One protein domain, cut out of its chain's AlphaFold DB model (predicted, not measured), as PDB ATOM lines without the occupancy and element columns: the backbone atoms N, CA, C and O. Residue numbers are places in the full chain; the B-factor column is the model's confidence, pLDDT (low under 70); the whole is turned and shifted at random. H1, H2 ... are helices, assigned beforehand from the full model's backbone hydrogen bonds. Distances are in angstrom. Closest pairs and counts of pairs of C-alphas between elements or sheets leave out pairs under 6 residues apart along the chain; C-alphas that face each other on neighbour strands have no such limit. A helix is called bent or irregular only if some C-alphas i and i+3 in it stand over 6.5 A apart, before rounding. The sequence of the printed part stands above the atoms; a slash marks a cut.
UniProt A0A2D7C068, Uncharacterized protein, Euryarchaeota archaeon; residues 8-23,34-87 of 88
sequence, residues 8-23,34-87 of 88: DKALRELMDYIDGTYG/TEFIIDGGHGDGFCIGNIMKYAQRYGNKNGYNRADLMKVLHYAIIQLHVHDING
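Overview. This is residues 8 to 23 and 34 to 87 of the 88 residues of an uncharacterized protein of Euryarchaeota archaeon (UniProt A0A2D7C068). Two helical stretches, H2b and H3, lie side by side as an antiparallel hairpin, and H1 crosses H3 on the side away from H2b. H2a, the short first arm of the bent helix H2, turns off at the hairpin end where H2b begins and H3 ends. The 70 printed residues, with a cut in the chain, include three named helices in the order H1, H2, H3 and no named strand; the class is all helix. The whole is only just compact, close to loose, with a radius of gyration of the C-alphas of 12.9 A and spans of 35 by 26 by 22 A.

Along the chain. H1 is residues 8 to 23, 22.6 A from first to last C-alpha, and begins with C-alpha 8 at (-44.399, -34.149, -11.886). H2, residues 34 to 57, was assigned as one helix by its hydrogen bonds but is bent: C-alphas 41 and 44 are 7.9 A apart. Its arms are H2a, residues 34 to 41, 10.9 A long, and H2b, residues 44 to 57, 19.9 A long; residues 42 and 43 belong to neither. C-alpha 44 stands at (-25.680, -49.379, 0.885). H3, residues 66 to 85, is 29.3 A long and ends with C-alpha 85 at (-22.578, -49.190, -9.838).

Arrangement. H1 touches H3 about perpendicular, at 77 degrees. H1 touches H3 with residues 14 to 18 alone, and H3 touches H1 with residues 70 to 74 alone; the closest C-alphas of the two helices are those of Leu 14 and Met 70, 6.7 A apart. H1 is apart from H2a and from H2b. H2a is close to H2b but not clearly touching, with the C-alphas of Ile 37 and Phe 46 closest at 7.5 A; the two arms stand at a steep tilt of 50 degrees. H2a is also close to H3 but not clearly touching, the closest C-alphas being those of Ile 38 and Val 82 at 7.3 A. H2b and H3 touch as a helical hairpin, at a shallow tilt of 14 degrees, opposite ways; the C-alphas of Ile 51 and Val 72 are closest, at 4.8 A. In H1, H2b and H3 every O i to N i+4 pair is within hydrogen-bond range; in H2a 3 of 4 are.

Size, cuts and confidence. The two C-alphas farthest apart are those of Gly 63 and Gly 87, at 37.8 A. The link from H1 to H2 runs across the cut: residues 24 to 33 are not printed, and C-alphas 23 and 34 are 15.1 A apart. The link from H2 to H3, with 8 residues, is short. The mean pLDDT of the printed part is 94.1, and one printed residue, Gly 23, is under 70.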
ATOM      1  N   ASP A   8     -45.160 -35.146 -11.132       95.31
ATOM      2  CA  ASP A   8     -44.399 -34.149 -11.886       95.31
ATOM      3  C   ASP A   8     -43.940 -32.971 -11.019       95.31
ATOM      4  O   ASP A   8     -42.812 -32.503 -11.160       95.31
ATOM      5  N   LYS A   9     -44.793 -32.503 -10.104       95.69
ATOM      6  CA  LYS A   9     -44.449 -31.419  -9.177       95.69
ATOM      7  C   LYS A   9     -43.469 -31.904  -8.119       95.69
ATOM      8  O   LYS A   9     -42.452 -31.257  -7.894       95.69
ATOM      9  N   ALA A  10     -43.743 -33.060  -7.515       95.88
ATOM     10  CA  ALA A  10     -42.872 -33.641  -6.498       95.88
ATOM     11  C   ALA A  10     -41.464 -33.939  -7.043       95.88
ATOM     12  O   ALA A  10     -40.481 -33.691  -6.351       95.88
ATOM     13  N   LEU A  11     -41.362 -34.420  -8.287       96.25
ATOM     14  CA  LEU A  11     -40.089 -34.671  -8.963       96.25
ATOM     15  C   LEU A  11     -39.324 -33.378  -9.260       96.25
ATOM     16  O   LEU A  11     -38.113 -33.352  -9.068       96.25
ATOM     17  N   ARG A  12     -40.004 -32.299  -9.674       96.62
ATOM     18  CA  ARG A  12     -39.358 -30.984  -9.852       96.62
ATOM     19  C   ARG A  12     -38.814 -30.444  -8.538       96.62
ATOM     20  O   ARG A  12     -37.654 -30.078  -8.473       96.62
ATOM     21  N   GLU A  13     -39.611 -30.487  -7.477       96.69
ATOM     22  CA  GLU A  13     -39.155 -30.050  -6.154       96.69
ATOM     23  C   GLU A  13     -38.013 -30.923  -5.610       96.69
ATOM     24  O   GLU A  13     -37.161 -30.439  -4.867       96.69
ATOM     25  N   LEU A  14     -37.985 -32.215  -5.959       96.69
ATOM     26  CA  LEU A  14     -36.872 -33.105  -5.628       96.69
ATOM     27  C   LEU A  14     -35.613 -32.733  -6.405       96.69
ATOM     28  O   LEU A  14     -34.540 -32.723  -5.810       96.69
ATOM     29  N   MET A  15     -35.751 -32.403  -7.688       95.44
ATOM     30  CA  MET A  15     -34.651 -31.903  -8.506       95.44
ATOM     31  C   MET A  15     -34.092 -30.602  -7.926       95.44
ATOM     32  O   MET A  15     -32.908 -30.549  -7.627       95.44
ATOM     33  N   ASP A  16     -34.947 -29.614  -7.641       95.38
ATOM     34  CA  ASP A  16     -34.536 -28.332  -7.051       95.38
ATOM     35  C   ASP A  16     -33.824 -28.530  -5.702       95.38
ATOM     36  O   ASP A  16     -32.816 -27.884  -5.405       95.38
ATOM     37  N   TYR A  17     -34.327 -29.452  -4.872       93.31
ATOM     38  CA  TYR A  17     -33.675 -29.828  -3.618       93.31
ATOM     39  C   TYR A  17     -32.283 -30.428  -3.863       93.31
ATOM     40  O   TYR A  17     -31.327 -30.020  -3.203       93.31
ATOM     41  N   ILE A  18     -32.165 -31.384  -4.793       91.56
ATOM     42  CA  ILE A  18     -30.890 -32.008  -5.165       91.56
ATOM     43  C   ILE A  18     -29.930 -30.936  -5.674       91.56
ATOM     44  O   ILE A  18     -28.848 -30.816  -5.112       91.56
ATOM     45  N   ASP A  19     -30.325 -30.101  -6.627       90.62
ATOM     46  CA  ASP A  19     -29.497 -29.016  -7.161       90.62
ATOM     47  C   ASP A  19     -29.013 -28.069  -6.053       90.62
ATOM     48  O   ASP A  19     -27.840 -27.684  -6.015       90.62
ATOM     49  N   GLY A  20     -29.874 -27.767  -5.076       88.38
ATOM     50  CA  GLY A  20     -29.510 -27.016  -3.875       88.38
ATOM     51  C   GLY A  20     -28.407 -27.692  -3.053       88.38
ATOM     52  O   GLY A  20     -27.453 -27.027  -2.642       88.38
ATOM     53  N   THR A  21     -28.467 -29.020  -2.879       83.69
ATOM     54  CA  THR A  21     -27.365 -29.769  -2.245       83.69
ATOM     55  C   THR A  21     -26.064 -29.640  -3.033       83.69
ATOM     56  O   THR A  21     -24.992 -29.586  -2.432       83.69
ATOM     57  N   TYR A  22     -26.129 -29.509  -4.359       77.62
ATOM     58  CA  TYR A  22     -24.930 -29.275  -5.151       77.62
ATOM     59  C   TYR A  22     -24.399 -27.840  -4.951       77.62
ATOM     60  O   TYR A  22     -23.204 -27.632  -4.765       77.62
ATOM     61  N   GLY A  23     -25.268 -26.833  -4.872       67.88
ATOM     62  CA  GLY A  23     -24.858 -25.447  -4.607       67.88
ATOM     63  C   GLY A  23     -24.181 -25.243  -3.243       67.88
ATOM     64  O   GLY A  23     -23.158 -24.560  -3.147       67.88
ATOM     65  N   THR A  34     -20.189 -38.140   1.151       82.69
ATOM     66  CA  THR A  34     -20.993 -39.163   0.469       82.69
ATOM     67  C   THR A  34     -20.205 -39.934  -0.592       82.69
ATOM     68  O   THR A  34     -20.279 -41.156  -0.604       82.69
ATOM     69  N   GLU A  35     -19.435 -39.250  -1.438       83.19
ATOM     70  CA  GLU A  35     -18.597 -39.860  -2.479       83.19
ATOM     71  C   GLU A  35     -17.535 -40.768  -1.848       83.19
ATOM     72  O   GLU A  35     -17.484 -41.946  -2.174       83.19
ATOM     73  N   PHE A  36     -16.819 -40.305  -0.813       86.44
ATOM     74  CA  PHE A  36     -15.857 -41.152  -0.079       86.44
ATOM     75  C   PHE A  36     -16.501 -42.381   0.558       86.44
ATOM     76  O   PHE A  36     -15.894 -43.447   0.608       86.44
ATOM     77  N   ILE A  37     -17.711 -42.235   1.098       88.88
ATOM     78  CA  ILE A  37     -18.436 -43.343   1.723       88.88
ATOM     79  C   ILE A  37     -18.855 -44.374   0.668       88.88
ATOM     80  O   ILE A  37     -18.782 -45.576   0.930       88.88
ATOM     81  N   ILE A  38     -19.289 -43.921  -0.510       90.44
ATOM     82  CA  ILE A  38     -19.675 -44.800  -1.618       90.44
ATOM     83  C   ILE A  38     -18.439 -45.488  -2.203       90.44
ATOM     84  O   ILE A  38     -18.424 -46.717  -2.260       90.44
ATOM     85  N   ASP A  39     -17.388 -44.733  -2.524       88.00
ATOM     86  CA  ASP A  39     -16.113 -45.249  -3.040       88.00
ATOM     87  C   ASP A  39     -15.434 -46.204  -2.049       88.00
ATOM     88  O   ASP A  39     -14.776 -47.167  -2.439       88.00
ATOM     89  N   GLY A  40     -15.641 -45.984  -0.747       90.00
ATOM     90  CA  GLY A  40     -15.202 -46.875   0.327       90.00
ATOM     91  C   GLY A  40     -16.027 -48.160   0.476       90.00
ATOM     92  O   GLY A  40     -15.780 -48.925   1.405       90.00
ATOM     93  N   GLY A  41     -17.020 -48.407  -0.385       90.31
ATOM     94  CA  GLY A  41     -17.855 -49.613  -0.352       90.31
ATOM     95  C   GLY A  41     -18.938 -49.608   0.734       90.31
ATOM     96  O   GLY A  41     -19.525 -50.647   1.035       90.31
ATOM     97  N   HIS A  42     -19.234 -48.452   1.333       94.38
ATOM     98  CA  HIS A  42     -20.216 -48.309   2.414       94.38
ATOM     99  C   HIS A  42     -21.532 -47.650   1.965       94.38
ATOM    100  O   HIS A  42     -22.373 -47.309   2.802       94.38
ATOM    101  N   GLY A  43     -21.736 -47.502   0.649       93.81
ATOM    102  CA  GLY A  43     -22.895 -46.831   0.054       93.81
ATOM    103  C   GLY A  43     -24.249 -47.394   0.501       93.81
ATOM    104  O   GLY A  43     -25.108 -46.616   0.919       93.81
ATOM    105  N   ASP A  44     -24.419 -48.723   0.498       95.81
ATOM    106  CA  ASP A  44     -25.680 -49.379   0.885       95.81
ATOM    107  C   ASP A  44     -26.064 -49.054   2.334       95.81
ATOM    108  O   ASP A  44     -27.151 -48.548   2.622       95.81
ATOM    109  N   GLY A  45     -25.144 -49.301   3.271       96.31
ATOM    110  CA  GLY A  45     -25.382 -49.044   4.691       96.31
ATOM    111  C   GLY A  45     -25.663 -47.568   4.967       96.31
ATOM    112  O   GLY A  45     -26.552 -47.234   5.754       96.31
ATOM    113  N   PHE A  46     -24.954 -46.674   4.279       95.81
ATOM    114  CA  PHE A  46     -25.151 -45.238   4.411       95.81
ATOM    115  C   PHE A  46     -26.518 -44.779   3.891       95.81
ATOM    116  O   PHE A  46     -27.234 -44.067   4.602       95.81
ATOM    117  N   CYS A  47     -26.904 -45.178   2.678       97.06
ATOM    118  CA  CYS A  47     -28.152 -44.726   2.068       97.06
ATOM    119  C   CYS A  47     -29.365 -45.334   2.777       97.06
ATOM    120  O   CYS A  47     -30.249 -44.589   3.210       97.06
ATOM    121  N   ILE A  48     -29.376 -46.653   2.998       97.88
ATOM    122  CA  ILE A  48     -30.461 -47.338   3.717       97.88
ATOM    123  C   ILE A  48     -30.580 -46.821   5.155       97.88
ATOM    124  O   ILE A  48     -31.685 -46.523   5.615       97.88
ATOM    125  N   GLY A  49     -29.457 -46.617   5.851       98.06
ATOM    126  CA  GLY A  49     -29.457 -46.054   7.200       98.06
ATOM    127  C   GLY A  49     -30.075 -44.653   7.254       98.06
ATOM    128  O   GLY A  49     -30.865 -44.348   8.152       98.06
ATOM    129  N   ASN A  50     -29.785 -43.797   6.270       98.19
ATOM    130  CA  ASN A  50     -30.405 -42.476   6.185       98.19
ATOM    131  C   ASN A  50     -31.897 -42.543   5.835       98.19
ATOM    132  O   ASN A  50     -32.680 -41.813   6.446       98.19
ATOM    133  N   ILE A  51     -32.306 -43.426   4.922       98.50
ATOM    134  CA  ILE A  51     -33.723 -43.668   4.611       98.50
ATOM    135  C   ILE A  51     -34.481 -44.045   5.887       98.50
ATOM    136  O   ILE A  51     -35.464 -43.388   6.231       98.50
ATOM    137  N   MET A  52     -33.982 -45.029   6.641       98.38
ATOM    138  CA  MET A  52     -34.583 -45.454   7.908       98.38
ATOM    139  C   MET A  52     -34.648 -44.305   8.918       98.38
ATOM    140  O   MET A  52     -35.698 -44.059   9.510       98.38
ATOM    141  N   LYS A  53     -33.552 -43.552   9.071       97.94
ATOM    142  CA  LYS A  53     -33.477 -42.396   9.974       97.94
ATOM    143  C   LYS A  53     -34.555 -41.355   9.667       97.94
ATOM    144  O   LYS A  53     -35.188 -40.854  10.594       97.94
ATOM    145  N   TYR A  54     -34.753 -40.982   8.402       98.25
ATOM    146  CA  TYR A  54     -35.735 -39.952   8.041       98.25
ATOM    147  C   TYR A  54     -37.170 -40.479   8.037       98.25
ATOM    148  O   TYR A  54     -38.064 -39.767   8.490       98.25
ATOM    149  N   ALA A  55     -37.383 -41.741   7.660       98.12
ATOM    150  CA  ALA A  55     -38.678 -42.396   7.820       98.12
ATOM    151  C   ALA A  55     -39.117 -42.424   9.296       98.12
ATOM    152  O   ALA A  55     -40.243 -42.057   9.610       98.12
ATOM    153  N   GLN A  56     -38.209 -42.765  10.217       97.81
ATOM    154  CA  GLN A  56     -38.483 -42.767  11.658       97.81
ATOM    155  C   GLN A  56     -38.665 -41.365  12.252       97.81
ATOM    156  O   GLN A  56     -39.284 -41.230  13.303       97.81
ATOM    157  N   ARG A  57     -38.120 -40.313  11.634       98.00
ATOM    158  CA  ARG A  57     -38.311 -38.932  12.106       98.00
ATOM    159  C   ARG A  57     -39.680 -38.376  11.752       98.00
ATOM    160  O   ARG A  57     -40.209 -37.591  12.534       98.00
ATOM    161  N   TYR A  58     -40.246 -38.781  10.621       98.06
ATOM    162  CA  TYR A  58     -41.538 -38.287  10.167       98.06
ATOM    163  C   TYR A  58     -42.641 -38.626  11.182       98.06
ATOM    164  O   TYR A  58     -42.885 -39.789  11.489       98.06
ATOM    165  N   GLY A  59     -43.276 -37.601  11.749       96.88
ATOM    166  CA  GLY A  59     -44.269 -37.738  12.822       96.88
ATOM    167  C   GLY A  59     -43.680 -37.745  14.239       96.88
ATOM    168  O   GLY A  59     -44.392 -37.412  15.180       96.88
ATOM    169  N   ASN A  60     -42.381 -38.022  14.397       95.50
ATOM    170  CA  ASN A  60     -41.712 -38.115  15.701       95.50
ATOM    171  C   ASN A  60     -40.843 -36.895  16.035       95.50
ATOM    172  O   ASN A  60     -40.713 -36.519  17.197       95.50
ATOM    173  N   LYS A  61     -40.231 -36.254  15.033       92.62
ATOM    174  CA  LYS A  61     -39.366 -35.084  15.213       92.62
ATOM    175  C   LYS A  61     -39.844 -33.942  14.333       92.62
ATOM    176  O   LYS A  61     -39.777 -34.026  13.117       92.62
ATOM    177  N   ASN A  62     -40.256 -32.843  14.965       92.75
ATOM    178  CA  ASN A  62     -40.880 -31.690  14.303       92.75
ATOM    179  C   ASN A  62     -42.196 -32.048  13.578       92.75
ATOM    180  O   ASN A  62     -42.542 -31.427  12.576       92.75
ATOM    181  N   GLY A  63     -42.925 -33.047  14.092       95.12
ATOM    182  CA  GLY A  63     -44.194 -33.506  13.532       95.12
ATOM    183  C   GLY A  63     -44.050 -34.132  12.144       95.12
ATOM    184  O   GLY A  63     -43.036 -34.744  11.812       95.12
ATOM    185  N   TYR A  64     -45.086 -33.987  11.321       95.81
ATOM    186  CA  TYR A  64     -45.131 -34.516   9.956       95.81
ATOM    187  C   TYR A  64     -44.423 -33.585   8.965       95.81
ATOM    188  O   TYR A  64     -45.039 -32.952   8.109       95.81
ATOM    189  N   ASN A  65     -43.102 -33.470   9.102       94.19
ATOM    190  CA  ASN A  65     -42.303 -32.576   8.279       94.19
ATOM    191  C   ASN A  65     -42.022 -33.169   6.887       94.19
ATOM    192  O   ASN A  65     -41.300 -34.157   6.748       94.19
ATOM    193  N   ARG A  66     -42.510 -32.505   5.832       95.62
ATOM    194  CA  ARG A  66     -42.265 -32.893   4.431       95.62
ATOM    195  C   ARG A  66     -40.775 -32.988   4.082       95.62
ATOM    196  O   ARG A  66     -40.393 -33.797   3.240       95.62
ATOM    197  N   ALA A  67     -39.920 -32.218   4.755       95.56
ATOM    198  CA  ALA A  67     -38.477 -32.261   4.538       95.56
ATOM    199  C   ALA A  67     -37.836 -33.606   4.922       95.56
ATOM    200  O   ALA A  67     -36.756 -33.913   4.417       95.56
ATOM    201  N   ASP A  68     -38.455 -34.401   5.804       97.81
ATOM    202  CA  ASP A  68     -37.982 -35.759   6.088       97.81
ATOM    203  C   ASP A  68     -38.303 -36.694   4.904       97.81
ATOM    204  O   ASP A  68     -37.431 -37.445   4.470       97.81
ATOM    205  N   LEU A  69     -39.489 -36.572   4.290       97.81
ATOM    206  CA  LEU A  69     -39.860 -37.345   3.093       97.81
ATOM    207  C   LEU A  69     -38.981 -37.004   1.879       97.81
ATOM    208  O   LEU A  69     -38.542 -37.903   1.168       97.81
ATOM    209  N   MET A  70     -38.649 -35.724   1.675       97.38
ATOM    210  CA  MET A  70     -37.719 -35.316   0.610       97.38
ATOM    211  C   MET A  70     -36.334 -35.944   0.789       97.38
ATOM    212  O   MET A  70     -35.711 -36.360  -0.185       97.38
ATOM    213  N   LYS A  71     -35.862 -36.077   2.035       96.75
ATOM    214  CA  LYS A  71     -34.592 -36.753   2.317       96.75
ATOM    215  C   LYS A  71     -34.671 -38.254   2.078       96.75
ATOM    216  O   LYS A  71     -33.718 -38.806   1.543       96.75
ATOM    217  N   VAL A  72     -35.789 -38.905   2.410       98.38
ATOM    218  CA  VAL A  72     -36.011 -40.315   2.041       98.38
ATOM    219  C   VAL A  72     -35.866 -40.502   0.528       98.38
ATOM    220  O   VAL A  72     -35.098 -41.359   0.102       98.38
ATOM    221  N   LEU A  73     -36.528 -39.664  -0.275       98.25
ATOM    222  CA  LEU A  73     -36.429 -39.719  -1.738       98.25
ATOM    223  C   LEU A  73     -35.001 -39.454  -2.230       98.25
ATOM    224  O   LEU A  73     -34.494 -40.197  -3.062       98.25
ATOM    225  N   HIS A  74     -34.326 -38.443  -1.682       96.62
ATOM    226  CA  HIS A  74     -32.948 -38.120  -2.045       96.62
ATOM    227  C   HIS A  74     -31.987 -39.297  -1.824       96.62
ATOM    228  O   HIS A  74     -31.259 -39.675  -2.739       96.62
ATOM    229  N   TYR A  75     -32.014 -39.925  -0.643       97.19
ATOM    230  CA  TYR A  75     -31.158 -41.086  -0.370       97.19
ATOM    231  C   TYR A  75     -31.576 -42.330  -1.159       97.19
ATOM    232  O   TYR A  75     -30.717 -43.147  -1.476       97.19
ATOM    233  N   ALA A  76     -32.854 -42.470  -1.524       98.31
ATOM    234  CA  ALA A  76     -33.296 -43.530  -2.427       98.31
ATOM    235  C   ALA A  76     -32.721 -43.355  -3.844       98.31
ATOM    236  O   ALA A  76     -32.275 -44.333  -4.434       98.31
ATOM    237  N   ILE A  77     -32.651 -42.123  -4.366       97.00
ATOM    238  CA  ILE A  77     -31.999 -41.835  -5.655       97.00
ATOM    239  C   ILE A  77     -30.503 -42.173  -5.607       97.00
ATOM    240  O   ILE A  77     -29.987 -42.797  -6.530       97.00
ATOM    241  N   ILE A  78     -29.808 -41.831  -4.518       95.56
ATOM    242  CA  ILE A  78     -28.395 -42.210  -4.351       95.56
ATOM    243  C   ILE A  78     -28.254 -43.737  -4.256       95.56
ATOM    244  O   ILE A  78     -27.358 -44.308  -4.867       95.56
ATOM    245  N   GLN A  79     -29.152 -44.423  -3.547       97.31
ATOM    246  CA  GLN A  79     -29.136 -45.884  -3.462       97.31
ATOM    247  C   GLN A  79     -29.343 -46.556  -4.826       97.31
ATOM    248  O   GLN A  79     -28.727 -47.591  -5.068       97.31
ATOM    249  N   LEU A  80     -30.175 -45.989  -5.708       97.56
ATOM    250  CA  LEU A  80     -30.306 -46.479  -7.087       97.56
ATOM    251  C   LEU A  80     -28.965 -46.395  -7.821       97.56
ATOM    252  O   LEU A  80     -28.524 -47.377  -8.402       97.56
ATOM    253  N   HIS A  81     -28.255 -45.276  -7.694       95.12
ATOM    254  CA  HIS A  81     -26.917 -45.147  -8.267       95.12
ATOM    255  C   HIS A  81     -25.921 -46.170  -7.690       95.12
ATOM    256  O   HIS A  81     -25.175 -46.797  -8.438       95.12
ATOM    257  N   VAL A  82     -25.934 -46.391  -6.370       95.50
ATOM    258  CA  VAL A  82     -25.092 -47.412  -5.719       95.50
ATOM    259  C   VAL A  82     -25.456 -48.825  -6.192       95.50
ATOM    260  O   VAL A  82     -24.575 -49.668  -6.346       95.50
ATOM    261  N   HIS A  83     -26.737 -49.107  -6.415       96.56
ATOM    262  CA  HIS A  83     -27.208 -50.381  -6.954       96.56
ATOM    263  C   HIS A  83     -26.664 -50.618  -8.368       96.56
ATOM    264  O   HIS A  83     -26.011 -51.641  -8.590       96.56
ATOM    265  N   ASP A  84     -26.812 -49.628  -9.251       95.81
ATOM    266  CA  ASP A  84     -26.344 -49.685 -10.637       95.81
ATOM    267  C   ASP A  84     -24.812 -49.828 -10.724       95.81
ATOM    268  O   ASP A  84     -24.311 -50.666 -11.472       95.81
ATOM    269  N   ILE A  85     -24.050 -49.073  -9.914       93.31
ATOM    270  CA  ILE A  85     -22.578 -49.190  -9.838       93.31
ATOM    271  C   ILE A  85     -22.150 -50.598  -9.423       93.31
ATOM    272  O   ILE A  85     -21.155 -51.122  -9.920       93.31
ATOM    273  N   ASN A  86     -22.894 -51.215  -8.507       92.62
ATOM    274  CA  ASN A  86     -22.591 -52.553  -8.017       92.62
ATOM    275  C   ASN A  86     -23.106 -53.670  -8.940       92.62
ATOM    276  O   ASN A  86     -22.912 -54.841  -8.610       92.62
ATOM    277  N   GLY A  87     -23.765 -53.336 -10.056       90.12
ATOM    278  CA  GLY A  87     -24.279 -54.301 -11.029       90.12
ATOM    279  C   GLY A  87     -25.330 -55.256 -10.460       90.12
ATOM    280  O   GLY A  87     -25.318 -56.441 -10.799       90.12
TER     281      GLY A  87